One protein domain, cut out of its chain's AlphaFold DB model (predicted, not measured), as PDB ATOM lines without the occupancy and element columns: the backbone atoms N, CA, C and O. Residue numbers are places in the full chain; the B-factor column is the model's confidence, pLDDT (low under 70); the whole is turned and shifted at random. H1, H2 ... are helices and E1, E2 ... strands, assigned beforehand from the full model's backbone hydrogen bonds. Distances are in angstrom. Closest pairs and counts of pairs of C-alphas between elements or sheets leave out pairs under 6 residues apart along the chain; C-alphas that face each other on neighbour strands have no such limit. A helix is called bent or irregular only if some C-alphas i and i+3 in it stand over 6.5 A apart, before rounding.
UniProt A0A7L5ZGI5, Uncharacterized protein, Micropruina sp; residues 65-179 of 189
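AT A GLANCE: This is residues 65 to 179 of the 189 residues of an uncharacterized protein of Micropruina sp (UniProt A0A7L5ZGI5). One long, strongly twisted antiparallel sheet, E1, E2, E3 and E8 side by side, makes a wall, and beyond its E8 side lies a loop-rich part that holds the short helix H1. Two small strand pairs lie near opposite ends of E8: E4 with E7 near its beginning, and the hairpin E5 and E6 near its end. The printed part has 115 residues with one named helix and eight named strands, in the order E1 E2 E3 E4 H1 E5 E6 E7 E8. The class is mostly strand, though named elements hold 54 of the 115 residues, under half. The whole is compact, with a radius of gyration of the C-alphas of 15.2 A and spans of 47 by 34 by 21 A.

IN THESE COORDINATES: Find C-alpha 65 at (163.917, 124.331, 193.581), where E1, residues 65 to 70, begins. E2, residues 73 to 85, is 35.1 A long, and E3, residues 88 to 97, is 29.2 A. Next come E4, residues 103 to 105, and H1, residues 124 to 127, with C-alpha 124 at (131.168, 131.943, 196.731). H1 is neither bent nor irregular, but only just: C-alphas 124 and 127 are 6.1 A apart. Then look for E5 at residues 136 to 138, E6 at 143 to 145 and E7 at 163 to 165. E8, residues 170 to 178, runs 26.2 A to C-alpha 178 at (143.449, 120.573, 183.400).

HOW THE PARTS SIT: Start with the hairpin E1 and E2, where N 68 and O 75 are 2.8 A apart, within hydrogen-bond range. E2 and E3 are the next hairpin, with N 83 and O 90 at 2.9 A; E1, E2 and E3 form a meander, each strand the antiparallel neighbour of the one before. E3 and E8 are antiparallel at 159 degrees, with N 91 and O 175 at 2.8 A. E1 and E8 are the edge strands, and the strands' lines turn by 76 degrees from edge to edge. In the antiparallel pair E4 and E7, N 103 and O 165 are 3.0 A apart; the closest C-alphas of E7 and E8, Ser 163 and Cys 171, are 7.6 A apart. In the hairpin E5 and E6, N 136 and O 145 are 3.0 A apart; the closest C-alphas of E6 and E8, Tyr 145 and Thr 177, are 6.0 A apart. H1 is not on the four-stranded sheet, with 0 pairs of C-alphas within 10 A, and is too short for an O i to N i+4 pair; its 1 pair of O i and N i+3 is not within range.

THE WHOLE: The two C-alphas farthest apart are those of Asp 100 and Thr 118, at 47.5 A. The printed part has no cut. Two links are long: residues 106 to 123 and residues 146 to 162. The mean pLDDT of the printed part is 78.0, and 22 residues are under 70, among them 125 to 131, 157 to 165 and 176 to 179.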
ATOM      1  N   ALA A  65     164.106 123.266 192.608       94.75
ATOM      2  CA  ALA A  65     163.917 124.331 193.581       94.75
ATOM      3  C   ALA A  65     164.624 125.618 193.175       94.75
ATOM      4  O   ALA A  65     165.672 125.596 192.533       94.75
ATOM      5  N   ARG A  66     164.067 126.745 193.617       95.75
ATOM      6  CA  ARG A  66     164.659 128.071 193.451       95.75
ATOM      7  C   ARG A  66     164.481 128.913 194.705       95.75
ATOM      8  O   ARG A  66     163.519 128.729 195.450       95.75
ATOM      9  N   ASN A  67     165.385 129.865 194.891       95.25
ATOM     10  CA  ASN A  67     165.207 130.924 195.875       95.25
ATOM     11  C   ASN A  67     164.407 132.068 195.238       95.25
ATOM     12  O   ASN A  67     164.554 132.345 194.047       95.25
ATOM     13  N   ALA A  68     163.538 132.697 196.019       92.06
ATOM     14  CA  ALA A  68     162.690 133.810 195.609       92.06
ATOM     15  C   ALA A  68     162.453 134.758 196.798       92.06
ATOM     16  O   ALA A  68     162.968 134.531 197.894       92.06
ATOM     17  N   SER A  69     161.676 135.817 196.576       89.94
ATOM     18  CA  SER A  69     161.273 136.764 197.616       89.94
ATOM     19  C   SER A  69     159.763 136.981 197.585       89.94
ATOM     20  O   SER A  69     159.194 137.149 196.507       89.94
ATOM     21  N   ILE A  70     159.124 136.970 198.757       84.69
ATOM     22  CA  ILE A  70     157.704 137.306 198.948       84.69
ATOM     23  C   ILE A  70     157.633 138.406 200.006       84.69
ATOM     24  O   ILE A  70     158.068 138.204 201.141       84.69
ATOM     25  N   GLY A  71     157.140 139.591 199.636       83.81
ATOM     26  CA  GLY A  71     157.062 140.734 200.556       83.81
ATOM     27  C   GLY A  71     158.412 141.127 201.178       83.81
ATOM     28  O   GLY A  71     158.457 141.565 202.322       83.81
ATOM     29  N   GLY A  72     159.526 140.898 200.469       86.62
ATOM     30  CA  GLY A  72     160.883 141.151 200.971       86.62
ATOM     31  C   GLY A  72     161.487 140.026 201.825       86.62
ATOM     32  O   GLY A  72     162.641 140.141 202.235       86.62
ATOM     33  N   ASN A  73     160.757 138.936 202.076       89.44
ATOM     34  CA  ASN A  73     161.259 137.767 202.798       89.44
ATOM     35  C   ASN A  73     161.835 136.736 201.832       89.44
ATOM     36  O   ASN A  73     161.164 136.326 200.882       89.44
ATOM     37  N   ALA A  74     163.057 136.276 202.101       92.81
ATOM     38  CA  ALA A  74     163.676 135.195 201.351       92.81
ATOM     39  C   ALA A  74     162.906 133.881 201.551       92.81
ATOM     40  O   ALA A  74     162.689 133.426 202.676       92.81
ATOM     41  N   VAL A  75     162.531 133.245 200.444       91.69
ATOM     42  CA  VAL A  75     161.838 131.955 200.434       91.69
ATOM     43  C   VAL A  75     162.514 130.973 199.488       91.69
ATOM     44  O   VAL A  75     163.124 131.359 198.489       91.69
ATOM     45  N   ARG A  76     162.360 129.681 199.769       92.56
ATOM     46  CA  ARG A  76     162.710 128.596 198.851       92.56
ATOM     47  C   ARG A  76     161.441 127.933 198.341       92.56
ATOM     48  O   ARG A  76     160.680 127.374 199.128       92.56
ATOM     49  N   ILE A  77     161.238 127.969 197.030       90.94
ATOM     50  CA  ILE A  77     160.129 127.298 196.351       90.94
ATOM     51  C   ILE A  77     160.662 125.993 195.772       90.94
ATOM     52  O   ILE A  77     161.668 126.013 195.063       90.94
ATOM     53  N   ALA A  78     160.009 124.871 196.069       92.38
ATOM     54  CA  ALA A  78     160.431 123.549 195.619       92.38
ATOM     55  C   ALA A  78     159.266 122.759 195.015       92.38
ATOM     56  O   ALA A  78     158.229 122.618 195.659       92.38
ATOM     57  N   VAL A  79     159.470 122.217 193.815       91.81
ATOM     58  CA  VAL A  79     158.603 121.223 193.171       91.81
ATOM     59  C   VAL A  79     158.984 119.845 193.691       91.81
ATOM     60  O   VAL A  79     160.172 119.523 193.771       91.81
ATOM     61  N   ARG A  80     157.985 119.044 194.050       91.00
ATOM     62  CA  ARG A  80     158.163 117.740 194.699       91.00
ATOM     63  C   ARG A  80     157.510 116.589 193.957       91.00
ATOM     64  O   ARG A  80     158.004 115.472 193.982       91.00
ATOM     65  N   GLU A  81     156.433 116.883 193.247       90.19
ATOM     66  CA  GLU A  81     155.814 115.941 192.332       90.19
ATOM     67  C   GLU A  81     155.240 116.704 191.146       90.19
ATOM     68  O   GLU A  81     154.645 117.767 191.316       90.19
ATOM     69  N   LEU A  82     155.399 116.139 189.951       88.50
ATOM     70  CA  LEU A  82     154.626 116.507 188.776       88.50
ATOM     71  C   LEU A  82     154.109 115.216 188.147       88.50
ATOM     72  O   LEU A  82     154.889 114.429 187.613       88.50
ATOM     73  N   ARG A  83     152.798 114.999 188.217       87.50
ATOM     74  CA  ARG A  83     152.142 113.790 187.718       87.50
ATOM     75  C   ARG A  83     151.072 114.158 186.710       87.50
ATOM     76  O   ARG A  83     150.240 115.016 186.975       87.50
ATOM     77  N   VAL A  84     151.060 113.479 185.569       85.31
ATOM     78  CA  VAL A  84     150.014 113.633 184.552       85.31
ATOM     79  C   VAL A  84     149.181 112.358 184.521       85.31
ATOM     80  O   VAL A  84     149.711 111.275 184.281       85.31
ATOM     81  N   THR A  85     147.877 112.479 184.756       80.25
ATOM     82  CA  THR A  85     146.916 111.373 184.711       80.25
ATOM     83  C   THR A  85     145.735 111.782 183.835       80.25
ATOM     84  O   THR A  85     144.906 112.606 184.223       80.25
ATOM     85  N   GLY A  86     145.652 111.218 182.627       81.75
ATOM     86  CA  GLY A  86     144.623 111.587 181.651       81.75
ATOM     87  C   GLY A  86     144.703 113.069 181.264       81.75
ATOM     88  O   GLY A  86     145.721 113.529 180.750       81.75
ATOM     89  N   GLU A  87     143.626 113.820 181.507       76.88
ATOM     90  CA  GLU A  87     143.563 115.270 181.247       76.88
ATOM     91  C   GLU A  87     144.036 116.133 182.432       76.88
ATOM     92  O   GLU A  87     144.112 117.358 182.294       76.88
ATOM     93  N   LEU A  88     144.351 115.521 183.581       73.62
ATOM     94  CA  LEU A  88     144.739 116.209 184.809       73.62
ATOM     95  C   LEU A  88     146.255 116.161 185.009       73.62
ATOM     96  O   LEU A  88     146.879 115.109 184.903       73.62
ATOM     97  N   THR A  89     146.843 117.300 185.346       83.75
ATOM     98  CA  THR A  89     148.230 117.408 185.800       83.75
ATOM     99  C   THR A  89     148.231 117.865 187.251       83.75
ATOM    100  O   THR A  89     147.723 118.940 187.558       83.75
ATOM    101  N   VAL A  90     148.787 117.053 188.139       83.81
ATOM    102  CA  VAL A  90     148.931 117.330 189.569       83.81
ATOM    103  C   VAL A  90     150.358 117.792 189.836       83.81
ATOM    104  O   VAL A  90     151.313 117.128 189.436       83.81
ATOM    105  N   LEU A  91     150.495 118.928 190.513       85.31
ATOM    106  CA  LEU A  91     151.760 119.502 190.951       85.31
ATOM    107  C   LEU A  91     151.758 119.582 192.481       85.31
ATOM    108  O   LEU A  91     150.991 120.352 193.060       85.31
ATOM    109  N   ALA A  92     152.648 118.832 193.127       85.94
ATOM    110  CA  ALA A  92     152.955 119.014 194.542       85.94
ATOM    111  C   ALA A  92     154.194 119.899 194.671       85.94
ATOM    112  O   ALA A  92     155.235 119.653 194.050       85.94
ATOM    113  N   TRP A  93     154.093 120.944 195.479       87.38
ATOM    114  CA  TRP A  93     155.153 121.922 195.657       87.38
ATOM    115  C   TRP A  93     155.123 122.510 197.065       87.38
ATOM    116  O   TRP A  93     154.258 122.213 197.885       87.38
ATOM    117  N   SER A  94     156.133 123.303 197.394       86.62
ATOM    118  CA  SER A  94     156.250 123.891 198.720       86.62
ATOM    119  C   SER A  94     156.940 125.239 198.703       86.62
ATOM    120  O   SER A  94     157.801 125.483 197.855       86.62
ATOM    121  N   VAL A  95     156.605 126.069 199.688       86.56
ATOM    122  CA  VAL A  95     157.317 127.308 200.010       86.56
ATOM    123  C   VAL A  95     157.894 127.178 201.406       86.56
ATOM    124  O   VAL A  95     157.179 126.888 202.357       86.56
ATOM    125  N   THR A  96     159.205 127.355 201.524       88.38
ATOM    126  CA  THR A  96     159.915 127.356 202.805       88.38
ATOM    127  C   THR A  96     160.369 128.772 203.105       88.38
ATOM    128  O   THR A  96     161.049 129.377 202.272       88.38
ATOM    129  N   ASN A  97     160.022 129.290 204.279       89.69
ATOM    130  CA  ASN A  97     160.558 130.561 204.742       89.69
ATOM    131  C   ASN A  97     162.012 130.362 205.183       89.69
ATOM    132  O   ASN A  97     162.282 129.618 206.126       89.69
ATOM    133  N   VAL A  98     162.947 130.998 204.480       93.12
ATOM    134  CA  VAL A  98     164.380 130.938 204.806       93.12
ATOM    135  C   VAL A  98     164.897 132.262 205.368       93.12
ATOM    136  O   VAL A  98     166.076 132.347 205.707       93.12
ATOM    137  N   SER A  99     164.035 133.277 205.499       89.38
ATOM    138  CA  SER A  99     164.366 134.511 206.203       89.38
ATOM    139  C   SER A  99     164.286 134.323 207.717       89.38
ATOM    140  O   SER A  99     163.717 133.362 208.229       89.38
ATOM    141  N   ASP A 100     164.868 135.272 208.433       89.56
ATOM    142  CA  ASP A 100     164.803 135.431 209.885       89.56
ATOM    143  C   ASP A 100     163.477 136.052 210.370       89.56
ATOM    144  O   ASP A 100     163.195 136.089 211.568       89.56
ATOM    145  N   LYS A 101     162.635 136.525 209.447       87.00
ATOM    146  CA  LYS A 101     161.356 137.182 209.736       87.00
ATOM    147  C   LYS A 101     160.199 136.203 209.590       87.00
ATOM    148  O   LYS A 101     160.244 135.265 208.800       87.00
ATOM    149  N   SER A 102     159.115 136.447 210.320       83.94
ATOM    150  CA  SER A 102     157.861 135.725 210.094       83.94
ATOM    151  C   SER A 102     157.294 136.066 208.717       83.94
ATOM    152  O   SER A 102     157.215 137.236 208.346       83.94
ATOM    153  N   LEU A 103     156.861 135.041 207.987       79.62
ATOM    154  CA  LEU A 103     156.182 135.183 206.706       79.62
ATOM    155  C   LEU A 103     154.704 134.842 206.892       79.62
ATOM    156  O   LEU A 103     154.388 133.733 207.326       79.62
ATOM    157  N   LEU A 104     153.824 135.780 206.550       77.44
ATOM    158  CA  LEU A 104     152.397 135.531 206.366       77.44
ATOM    159  C   LEU A 104     152.138 135.351 204.867       77.44
ATOM    160  O   LEU A 104     152.527 136.208 204.073       77.44
ATOM    161  N   VAL A 105     151.527 134.230 204.490       72.00
ATOM    162  CA  VAL A 105     151.028 133.999 203.130       72.00
ATOM    163  C   VAL A 105     149.524 133.787 203.230       72.00
ATOM    164  O   VAL A 105     149.088 132.800 203.820       72.00
ATOM    165  N   ASP A 106     148.751 134.720 202.674       67.81
ATOM    166  CA  ASP A 106     147.280 134.699 202.719       67.81
ATOM    167  C   ASP A 106     146.656 133.897 201.561       67.81
ATOM    168  O   ASP A 106     145.465 133.591 201.571       67.81
ATOM    169  N   GLY A 107     147.476 133.493 200.590       72.44
ATOM    170  CA  GLY A 107     147.084 132.719 199.419       72.44
ATOM    171  C   GLY A 107     148.169 132.752 198.344       72.44
ATOM    172  O   GLY A 107     149.172 133.456 198.476       72.44
ATOM    173  N   PHE A 108     147.967 131.980 197.280       76.50
ATOM    174  CA  PHE A 108     148.696 132.160 196.022       76.50
ATOM    175  C   PHE A 108     147.665 132.379 194.923       76.50
ATOM    176  O   PHE A 108     147.495 131.527 194.051       76.50
ATOM    177  N   ASP A 109     146.956 133.497 195.017       76.62
ATOM    178  CA  ASP A 109     145.916 133.874 194.076       76.62
ATOM    179  C   ASP A 109     146.420 134.881 193.034       76.62
ATOM    180  O   ASP A 109     147.426 135.566 193.236       76.62
ATOM    181  N   ASP A 110     145.751 134.942 191.885       74.31
ATOM    182  CA  ASP A 110     146.009 135.970 190.865       74.31
ATOM    183  C   ASP A 110     145.161 137.241 191.057       74.31
ATOM    184  O   ASP A 110     145.215 138.149 190.222       74.31
ATOM    185  N   HIS A 111     144.411 137.324 192.164       74.44
ATOM    186  CA  HIS A 111     143.431 138.364 192.475       74.44
ATOM    187  C   HIS A 111     142.297 138.504 191.437       74.44
ATOM    188  O   HIS A 111     141.617 139.536 191.403       74.44
ATOM    189  N   VAL A 112     142.056 137.485 190.602       73.81
ATOM    190  CA  VAL A 112     140.963 137.464 189.624       73.81
ATOM    191  C   VAL A 112     139.876 136.494 190.072       73.81
ATOM    192  O   VAL A 112     139.989 135.282 189.941       73.81
ATOM    193  N   TYR A 113     138.761 137.046 190.543       74.44
ATOM    194  CA  TYR A 113     137.629 136.233 190.977       74.44
ATOM    195  C   TYR A 113     136.854 135.624 189.807       74.44
ATOM    196  O   TYR A 113     136.470 136.320 188.861       74.44
ATOM    197  N   ALA A 114     136.519 134.345 189.939       74.94
ATOM    198  CA  ALA A 114     135.521 133.676 189.131       74.94
ATOM    199  C   ALA A 114     134.162 134.345 189.283       74.94
ATOM    200  O   ALA A 114     133.733 134.730 190.379       74.94
ATOM    201  N   THR A 115     133.420 134.345 188.183       77.94
ATOM    202  CA  THR A 115     131.991 134.637 188.186       77.94
ATOM    203  C   THR A 115     131.223 133.424 187.700       77.94
ATOM    204  O   THR A 115     131.589 132.840 186.679       77.94
ATOM    205  N   ASP A 116     130.121 133.109 188.372       77.62
ATOM    206  CA  ASP A 116     129.184 132.092 187.920       77.62
ATOM    207  C   ASP A 116     128.696 132.445 186.499       77.62
ATOM    208  O   ASP A 116     128.273 133.583 186.236       77.62
ATOM    209  N   PRO A 117     128.758 131.502 185.545       73.00
ATOM    210  CA  PRO A 117     128.459 131.789 184.148       73.00
ATOM    211  C   PRO A 117     126.990 132.160 183.910       73.00
ATOM    212  O   PRO A 117     126.704 132.866 182.937       73.00
ATOM    213  N   THR A 118     126.085 131.730 184.789       80.56
ATOM    214  CA  THR A 118     124.639 131.958 184.724       80.56
ATOM    215  C   THR A 118     124.258 133.258 185.423       80.56
ATOM    216  O   THR A 118     123.623 134.120 184.822       80.56
ATOM    217  N   THR A 119     124.659 133.425 186.683       85.31
ATOM    218  CA  THR A 119     124.219 134.545 187.533       85.31
ATOM    219  C   THR A 119     125.115 135.776 187.425       85.31
ATOM    220  O   THR A 119     124.718 136.857 187.859       85.31
ATOM    221  N   LYS A 120     126.322 135.629 186.857       82.44
ATOM    222  CA  LYS A 120     127.381 136.655 186.792       82.44
ATOM    223  C   LYS A 120     127.860 137.159 188.156       82.44
ATOM    224  O   LYS A 120     128.634 138.110 188.216       82.44
ATOM    225  N   GLN A 121     127.425 136.527 189.241       84.06
ATOM    226  CA  GLN A 121     127.880 136.832 190.591       84.06
ATOM    227  C   GLN A 121     129.215 136.148 190.865       84.06
ATOM    228  O   GLN A 121     129.548 135.144 190.235       84.06
ATOM    229  N   ARG A 122     129.977 136.682 191.823       80.38
ATOM    230  CA  ARG A 122     131.216 136.046 192.284       80.38
ATOM    231  C   ARG A 122     130.926 134.635 192.789       80.38
ATOM    232  O   ARG A 122     129.967 134.436 193.534       80.38
ATOM    233  N   VAL A 123     131.778 133.683 192.423       77.50
ATOM    234  CA  VAL A 123     131.667 132.309 192.917       77.50
ATOM    235  C   VAL A 123     131.957 132.298 194.424       77.50
ATOM    236  O   VAL A 123     133.048 132.705 194.835       77.50
ATOM    237  N   PRO A 124     131.014 131.849 195.276       71.69
ATOM    238  CA  PRO A 124     131.168 131.943 196.731       71.69
ATOM    239  C   PRO A 124     132.352 131.150 197.298       71.69
ATOM    240  O   PRO A 124     132.855 131.476 198.370       71.69
ATOM    241  N   THR A 125     132.816 130.118 196.592       67.75
ATOM    242  CA  THR A 125     133.933 129.266 197.027       67.75
ATOM    243  C   THR A 125     135.307 129.921 196.846       67.75
ATOM    244  O   THR A 125     136.281 129.448 197.421       67.75
ATOM    245  N   GLU A 126     135.405 131.053 196.137       67.75
ATOM    246  CA  GLU A 126     136.673 131.766 195.900       67.75
ATOM    247  C   GLU A 126     136.950 132.910 196.888       67.75
ATOM    248  O   GLU A 126     137.741 133.818 196.626       67.75
ATOM    249  N   ILE A 127     136.278 132.920 198.039       61.66
ATOM    250  CA  ILE A 127     136.462 133.957 199.069       61.66
ATOM    251  C   ILE A 127     137.633 133.621 200.014       61.66
ATOM    252  O   ILE A 127     138.106 134.482 200.749       61.66
ATOM    253  N   SER A 128     138.165 132.396 199.953       58.25
ATOM    254  CA  SER A 128     139.052 131.820 200.977       58.25
ATOM    255  C   SER A 128     140.503 131.575 200.526       58.25
ATOM    256  O   SER A 128     141.073 130.530 200.852       58.25
ATOM    257  N   GLY A 129     141.104 132.516 199.787       58.16
ATOM    258  CA  GLY A 129     142.518 132.452 199.376       58.16
ATOM    259  C   GLY A 129     142.814 131.278 198.431       58.16
ATOM    260  O   GLY A 129     143.467 130.316 198.856       58.16
ATOM    261  N   PRO A 130     142.294 131.308 197.185       64.88
ATOM    262  CA  PRO A 130     142.530 130.255 196.204       64.88
ATOM    263  C   PRO A 130     144.015 130.158 195.816       64.88
ATOM    264  O   PRO A 130     144.832 131.033 196.105       64.88
ATOM    265  N   VAL A 131     144.379 129.050 195.170       68.56
ATOM    266  CA  VAL A 131     145.732 128.828 194.624       68.56
ATOM    267  C   VAL A 131     145.747 129.045 193.107       68.56
ATOM    268  O   VAL A 131     146.531 128.421 192.399       68.56
ATOM    269  N   ASP A 132     144.855 129.874 192.565       76.06
ATOM    270  CA  ASP A 132     144.713 130.109 191.117       76.06
ATOM    271  C   ASP A 132     145.829 130.956 190.491       76.06
ATOM    272  O   ASP A 132     146.000 130.943 189.271       76.06
ATOM    273  N   GLY A 133     146.682 131.579 191.307       76.31
ATOM    274  CA  GLY A 133     147.890 132.277 190.866       76.31
ATOM    275  C   GLY A 133     149.012 131.362 190.368       76.31
ATOM    276  O   GLY A 133     150.002 131.838 189.802       76.31
ATOM    277  N   VAL A 134     148.883 130.044 190.535       81.94
ATOM    278  CA  VAL A 134     149.871 129.059 190.074       81.94
ATOM    279  C   VAL A 134     149.484 128.517 188.701       81.94
ATOM    280  O   VAL A 134     148.349 128.124 188.460       81.94
ATOM    281  N   TYR A 135     150.449 128.456 187.785       82.12
ATOM    282  CA  TYR A 135     150.243 127.926 186.439       82.12
ATOM    283  C   TYR A 135     151.481 127.187 185.934       82.12
ATOM    284  O   TYR A 135     152.614 127.512 186.296       82.12
ATOM    285  N   LEU A 136     151.265 126.206 185.058       84.31
ATOM    286  CA  LEU A 136     152.336 125.484 184.376       84.31
ATOM    287  C   LEU A 136     152.552 126.082 182.981       84.31
ATOM    288  O   LEU A 136     151.608 126.255 182.210       84.31
ATOM    289  N   LEU A 137     153.803 126.415 182.663       86.88
ATOM    290  CA  LEU A 137     154.202 126.894 181.342       86.88
ATOM    291  C   LEU A 137     154.885 125.771 180.569       86.88
ATOM    292  O   LEU A 137     155.912 125.247 180.991       86.88
ATOM    293  N   ASP A 138     154.331 125.452 179.408       83.75
ATOM    294  CA  ASP A 138     154.948 124.577 178.421       83.75
ATOM    295  C   ASP A 138     155.542 125.445 177.316       83.75
ATOM    296  O   ASP A 138     154.847 125.911 176.405       83.75
ATOM    297  N   ALA A 139     156.844 125.693 177.431       88.06
ATOM    298  CA  ALA A 139     157.582 126.521 176.488       88.06
ATOM    299  C   ALA A 139     157.666 125.887 175.090       88.06
ATOM    300  O   ALA A 139     157.663 126.613 174.097       88.06
ATOM    301  N   VAL A 140     157.695 124.551 175.004       91.06
ATOM    302  CA  VAL A 140     157.824 123.821 173.734       91.06
ATOM    303  C   VAL A 140     156.564 124.012 172.899       91.06
ATOM    304  O   VAL A 140     156.637 124.374 171.726       91.06
ATOM    305  N   ASN A 141     155.399 123.839 173.522       87.81
ATOM    306  CA  ASN A 141     154.114 123.974 172.840       87.81
ATOM    307  C   ASN A 141     153.518 125.386 172.930       87.81
ATOM    308  O   ASN A 141     152.430 125.614 172.399       87.81
ATOM    309  N   LYS A 142     154.211 126.327 173.588       90.12
ATOM    310  CA  LYS A 142     153.771 127.713 173.833       90.12
ATOM    311  C   LYS A 142     152.407 127.777 174.535       90.12
ATOM    312  O   LYS A 142     151.536 128.558 174.155       90.12
ATOM    313  N   LYS A 143     152.208 126.929 175.550       85.62
ATOM    314  CA  LYS A 143     150.946 126.815 176.300       85.62
ATOM    315  C   LYS A 143     151.112 127.225 177.759       85.62
ATOM    316  O   LYS A 143     152.133 126.952 178.383       85.62
ATOM    317  N   ARG A 144     150.060 127.836 178.307       84.38
ATOM    318  CA  ARG A 144     149.874 128.081 179.742       84.38
ATOM    319  C   ARG A 144     148.719 127.211 180.227       84.38
ATOM    320  O   ARG A 144     147.637 127.261 179.650       84.38
ATOM    321  N   TYR A 145     148.960 126.430 181.271       81.62
ATOM    322  CA  TYR A 145     147.973 125.579 181.924       81.62
ATOM    323  C   TYR A 145     147.580 126.217 183.250       81.62
ATOM    324  O   TYR A 145     148.432 126.417 184.116       81.62
ATOM    325  N   LEU A 146     146.302 126.568 183.367       80.75
ATOM    326  CA  LEU A 146     145.712 127.135 184.575       80.75
ATOM    327  C   LEU A 146     145.189 126.023 185.482       80.75
ATOM    328  O   LEU A 146     145.017 124.874 185.051       80.75
ATOM    329  N   ASN A 147     144.940 126.373 186.739       80.12
ATOM    330  CA  ASN A 147     144.330 125.454 187.681       80.12
ATOM    331  C   ASN A 147     142.947 124.993 187.211       80.12
ATOM    332  O   ASN A 147     142.216 125.717 186.547       80.12
ATOM    333  N   ALA A 148     142.602 123.757 187.555       78.00
ATOM    334  CA  ALA A 148     141.309 123.177 187.258       78.00
ATOM    335  C   ALA A 148     140.227 123.856 188.104       78.00
ATOM    336  O   ALA A 148     140.351 123.932 189.331       78.00
ATOM    337  N   ARG A 149     139.157 124.285 187.434       77.81
ATOM    338  CA  ARG A 149     137.945 124.818 188.052       77.81
ATOM    339  C   ARG A 149     136.770 123.851 187.876       77.81
ATOM    340  O   ARG A 149     136.733 123.072 186.919       77.81
ATOM    341  N   ASP A 150     135.856 123.852 188.838       74.75
ATOM    342  CA  ASP A 150     134.591 123.122 188.779       74.75
ATOM    343  C   ASP A 150     133.608 123.815 187.803       74.75
ATOM    344  O   ASP A 150     133.901 124.900 187.292       74.75
ATOM    345  N   PRO A 151     132.444 123.214 187.486       76.12
ATOM    346  CA  PRO A 151     131.467 123.833 186.585       76.12
ATOM    347  C   PRO A 151     130.916 125.188 187.058       76.12
ATOM    348  O   PRO A 151     130.358 125.930 186.251       76.12
ATOM    349  N   GLN A 152     131.038 125.497 188.347       73.50
ATOM    350  CA  GLN A 152     130.632 126.759 188.951       73.50
ATOM    351  C   GLN A 152     131.757 127.802 188.902       73.50
ATOM    352  O   GLN A 152     131.490 128.964 189.179       73.50
ATOM    353  N   GLY A 153     132.975 127.423 188.502       73.00
ATOM    354  CA  GLY A 153     134.145 128.293 188.395       73.00
ATOM    355  C   GLY A 153     135.046 128.296 189.633       73.00
ATOM    356  O   GLY A 153     136.005 129.061 189.664       73.00
ATOM    357  N   GLY A 154     134.772 127.461 190.638       74.62
ATOM    358  CA  GLY A 154     135.593 127.341 191.842       74.62
ATOM    359  C   GLY A 154     136.830 126.467 191.628       74.62
ATOM    360  O   GLY A 154     136.780 125.470 190.910       74.62
ATOM    361  N   CYS A 155     137.954 126.805 192.261       75.00
ATOM    362  CA  CYS A 155     139.175 125.994 192.206       75.00
ATOM    363  C   CYS A 155     138.978 124.591 192.809       75.00
ATOM    364  O   CYS A 155     138.569 124.449 193.959       75.00
ATOM    365  N   VAL A 156     139.352 123.543 192.063       70.75
ATOM    366  CA  VAL A 156     139.180 122.137 192.488       70.75
ATOM    367  C   VAL A 156     140.264 121.683 193.480       70.75
ATOM    368  O   VAL A 156     140.050 120.735 194.230       70.75
ATOM    369  N   CYS A 157     141.432 122.340 193.507       62.19
ATOM    370  CA  CYS A 157     142.562 121.952 194.361       62.19
ATOM    371  C   CYS A 157     143.156 123.144 195.136       62.19
ATOM    372  O   CYS A 157     143.479 124.169 194.543       62.19
ATOM    373  N   SER A 158     143.360 122.915 196.443       56.78
ATOM    374  CA  SER A 158     143.864 123.809 197.502       56.78
ATOM    375  C   SER A 158     143.040 125.078 197.772       56.78
ATOM    376  O   SER A 158     142.900 125.962 196.935       56.78
ATOM    377  N   PHE A 159     142.552 125.179 199.005       53.72
ATOM    378  CA  PHE A 159     141.908 126.344 199.606       53.72
ATOM    379  C   PHE A 159     142.501 126.530 201.010       53.72
ATOM    380  O   PHE A 159     142.975 125.564 201.608       53.72
ATOM    381  N   THR A 160     142.501 127.759 201.537       52.44
ATOM    382  CA  THR A 160     142.960 128.046 202.912       52.44
ATOM    383  C   THR A 160     144.467 127.840 203.137       52.44
ATOM    384  O   THR A 160     144.895 127.181 204.081       52.44
ATOM    385  N   LEU A 161     145.306 128.463 202.301       56.84
ATOM    386  CA  LEU A 161     146.758 128.517 202.539       56.84
ATOM    387  C   LEU A 161     147.197 129.590 203.550       56.84
ATOM    388  O   LEU A 161     148.401 129.750 203.766       56.84
ATOM    389  N   GLY A 162     146.240 130.268 204.194       54.62
ATOM    390  CA  GLY A 162     146.473 131.239 205.260       54.62
ATOM    391  C   GLY A 162     147.346 130.642 206.356       54.62
ATOM    392  O   GLY A 162     146.880 129.887 207.209       54.62
ATOM    393  N   SER A 163     148.639 130.940 206.311       58.34
ATOM    394  CA  SER A 163     149.604 130.372 207.242       58.34
ATOM    395  C   SER A 163     150.690 131.385 207.571       58.34
ATOM    396  O   SER A 163     151.281 132.029 206.704       58.34
ATOM    397  N   THR A 164     150.962 131.519 208.870       58.22
ATOM    398  CA  THR A 164     152.170 132.177 209.362       58.22
ATOM    399  C   THR A 164     153.263 131.126 209.508       58.22
ATOM    400  O   THR A 164     153.106 130.124 210.210       58.22
ATOM    401  N   SER A 165     154.397 131.336 208.844       66.88
ATOM    402  CA  SER A 165     155.559 130.455 208.954       66.88
ATOM    403  C   SER A 165     156.747 131.199 209.568       66.88
ATOM    404  O   SER A 165     157.133 132.291 209.141       66.88
ATOM    405  N   ARG A 166     157.324 130.597 210.612       75.88
ATOM    406  CA  ARG A 166     158.620 130.996 211.182       75.88
ATOM    407  C   ARG A 166     159.754 130.461 210.303       75.88
ATOM    408  O   ARG A 166     159.519 129.554 209.506       75.88
ATOM    409  N   GLN A 167     160.968 130.980 210.475       82.06
ATOM    410  CA  GLN A 167     162.149 130.488 209.760       82.06
ATOM    411  C   GLN A 167     162.239 128.954 209.792       82.06
ATOM    412  O   GLN A 167     162.023 128.323 210.827       82.06
ATOM    413  N   GLY A 168     162.523 128.352 208.639       71.25
ATOM    414  CA  GLY A 168     162.642 126.905 208.466       71.25
ATOM    415  C   GLY A 168     161.309 126.160 208.355       71.25
ATOM    416  O   GLY A 168     161.308 124.995 207.958       71.25
ATOM    417  N   ARG A 169     160.165 126.801 208.638       76.31
ATOM    418  CA  ARG A 169     158.852 126.198 208.383       76.31
ATOM    419  C   ARG A 169     158.492 126.261 206.903       76.31
ATOM    420  O   ARG A 169     158.881 127.168 206.164       76.31
ATOM    421  N   ARG A 170     157.720 125.260 206.491       74.19
ATOM    422  CA  ARG A 170     157.336 125.015 205.109       74.19
ATOM    423  C   ARG A 170     155.827 124.878 204.988       74.19
ATOM    424  O   ARG A 170     155.217 124.145 205.761       74.19
ATOM    425  N   CYS A 171     155.270 125.520 203.972       74.88
ATOM    426  CA  CYS A 171     153.906 125.301 203.517       74.88
ATOM    427  C   CYS A 171     153.932 124.301 202.352       74.88
ATOM    428  O   CYS A 171     154.643 124.523 201.367       74.88
ATOM    429  N   CYS A 172     153.199 123.194 202.474       73.12
ATOM    430  CA  CYS A 172     153.023 122.197 201.415       73.12
ATOM    431  C   CYS A 172     151.739 122.515 200.642       73.12
ATOM    432  O   CYS A 172     150.704 122.759 201.252       73.12
ATOM    433  N   CYS A 173     151.827 122.558 199.316       72.81
ATOM    434  CA  CYS A 173     150.751 122.994 198.433       72.81
ATOM    435  C   CYS A 173     150.553 121.976 197.305       72.81
ATOM    436  O   CYS A 173     151.529 121.449 196.763       72.81
ATOM    437  N   THR A 174     149.299 121.767 196.905       67.62
ATOM    438  CA  THR A 174     148.950 120.881 195.787       67.62
ATOM    439  C   THR A 174     148.052 121.617 194.809       67.62
ATOM    440  O   THR A 174     146.944 122.020 195.158       67.62
ATOM    441  N   THR A 175     148.503 121.784 193.571       71.56
ATOM    442  CA  THR A 175     147.682 122.361 192.502       71.56
ATOM    443  C   THR A 175     147.373 121.311 191.453       71.56
ATOM    444  O   THR A 175     148.155 120.394 191.197       71.56
ATOM    445  N   CYS A 176     146.201 121.437 190.846       63.94
ATOM    446  CA  CYS A 176     145.768 120.572 189.764       63.94
ATOM    447  C   CYS A 176     145.466 121.461 188.569       63.94
ATOM    448  O   CYS A 176     144.690 122.398 188.707       63.94
ATOM    449  N   THR A 177     146.052 121.176 187.412       63.91
ATOM    450  CA  THR A 177     145.782 121.884 186.155       63.91
ATOM    451  C   THR A 177     145.122 120.921 185.176       63.91
ATOM    452  O   THR A 177     145.487 119.745 185.109       63.91
ATOM    453  N   LYS A 178     144.116 121.384 184.430       52.59
ATOM    454  CA  LYS A 178     143.449 120.573 183.400       52.59
ATOM    455  C   LYS A 178     143.908 121.022 182.017       52.59
ATOM    456  O   LYS A 178     144.027 122.213 181.743       52.59
ATOM    457  N   ARG A 179     144.164 120.071 181.115       44.84
ATOM    458  CA  ARG A 179     144.467 120.378 179.710       44.84
ATOM    459  C   ARG A 179     143.218 120.945 179.022       44.84
ATOM    460  O   ARG A 179     142.255 120.216 178.805       44.84
TER     461      ARG A 179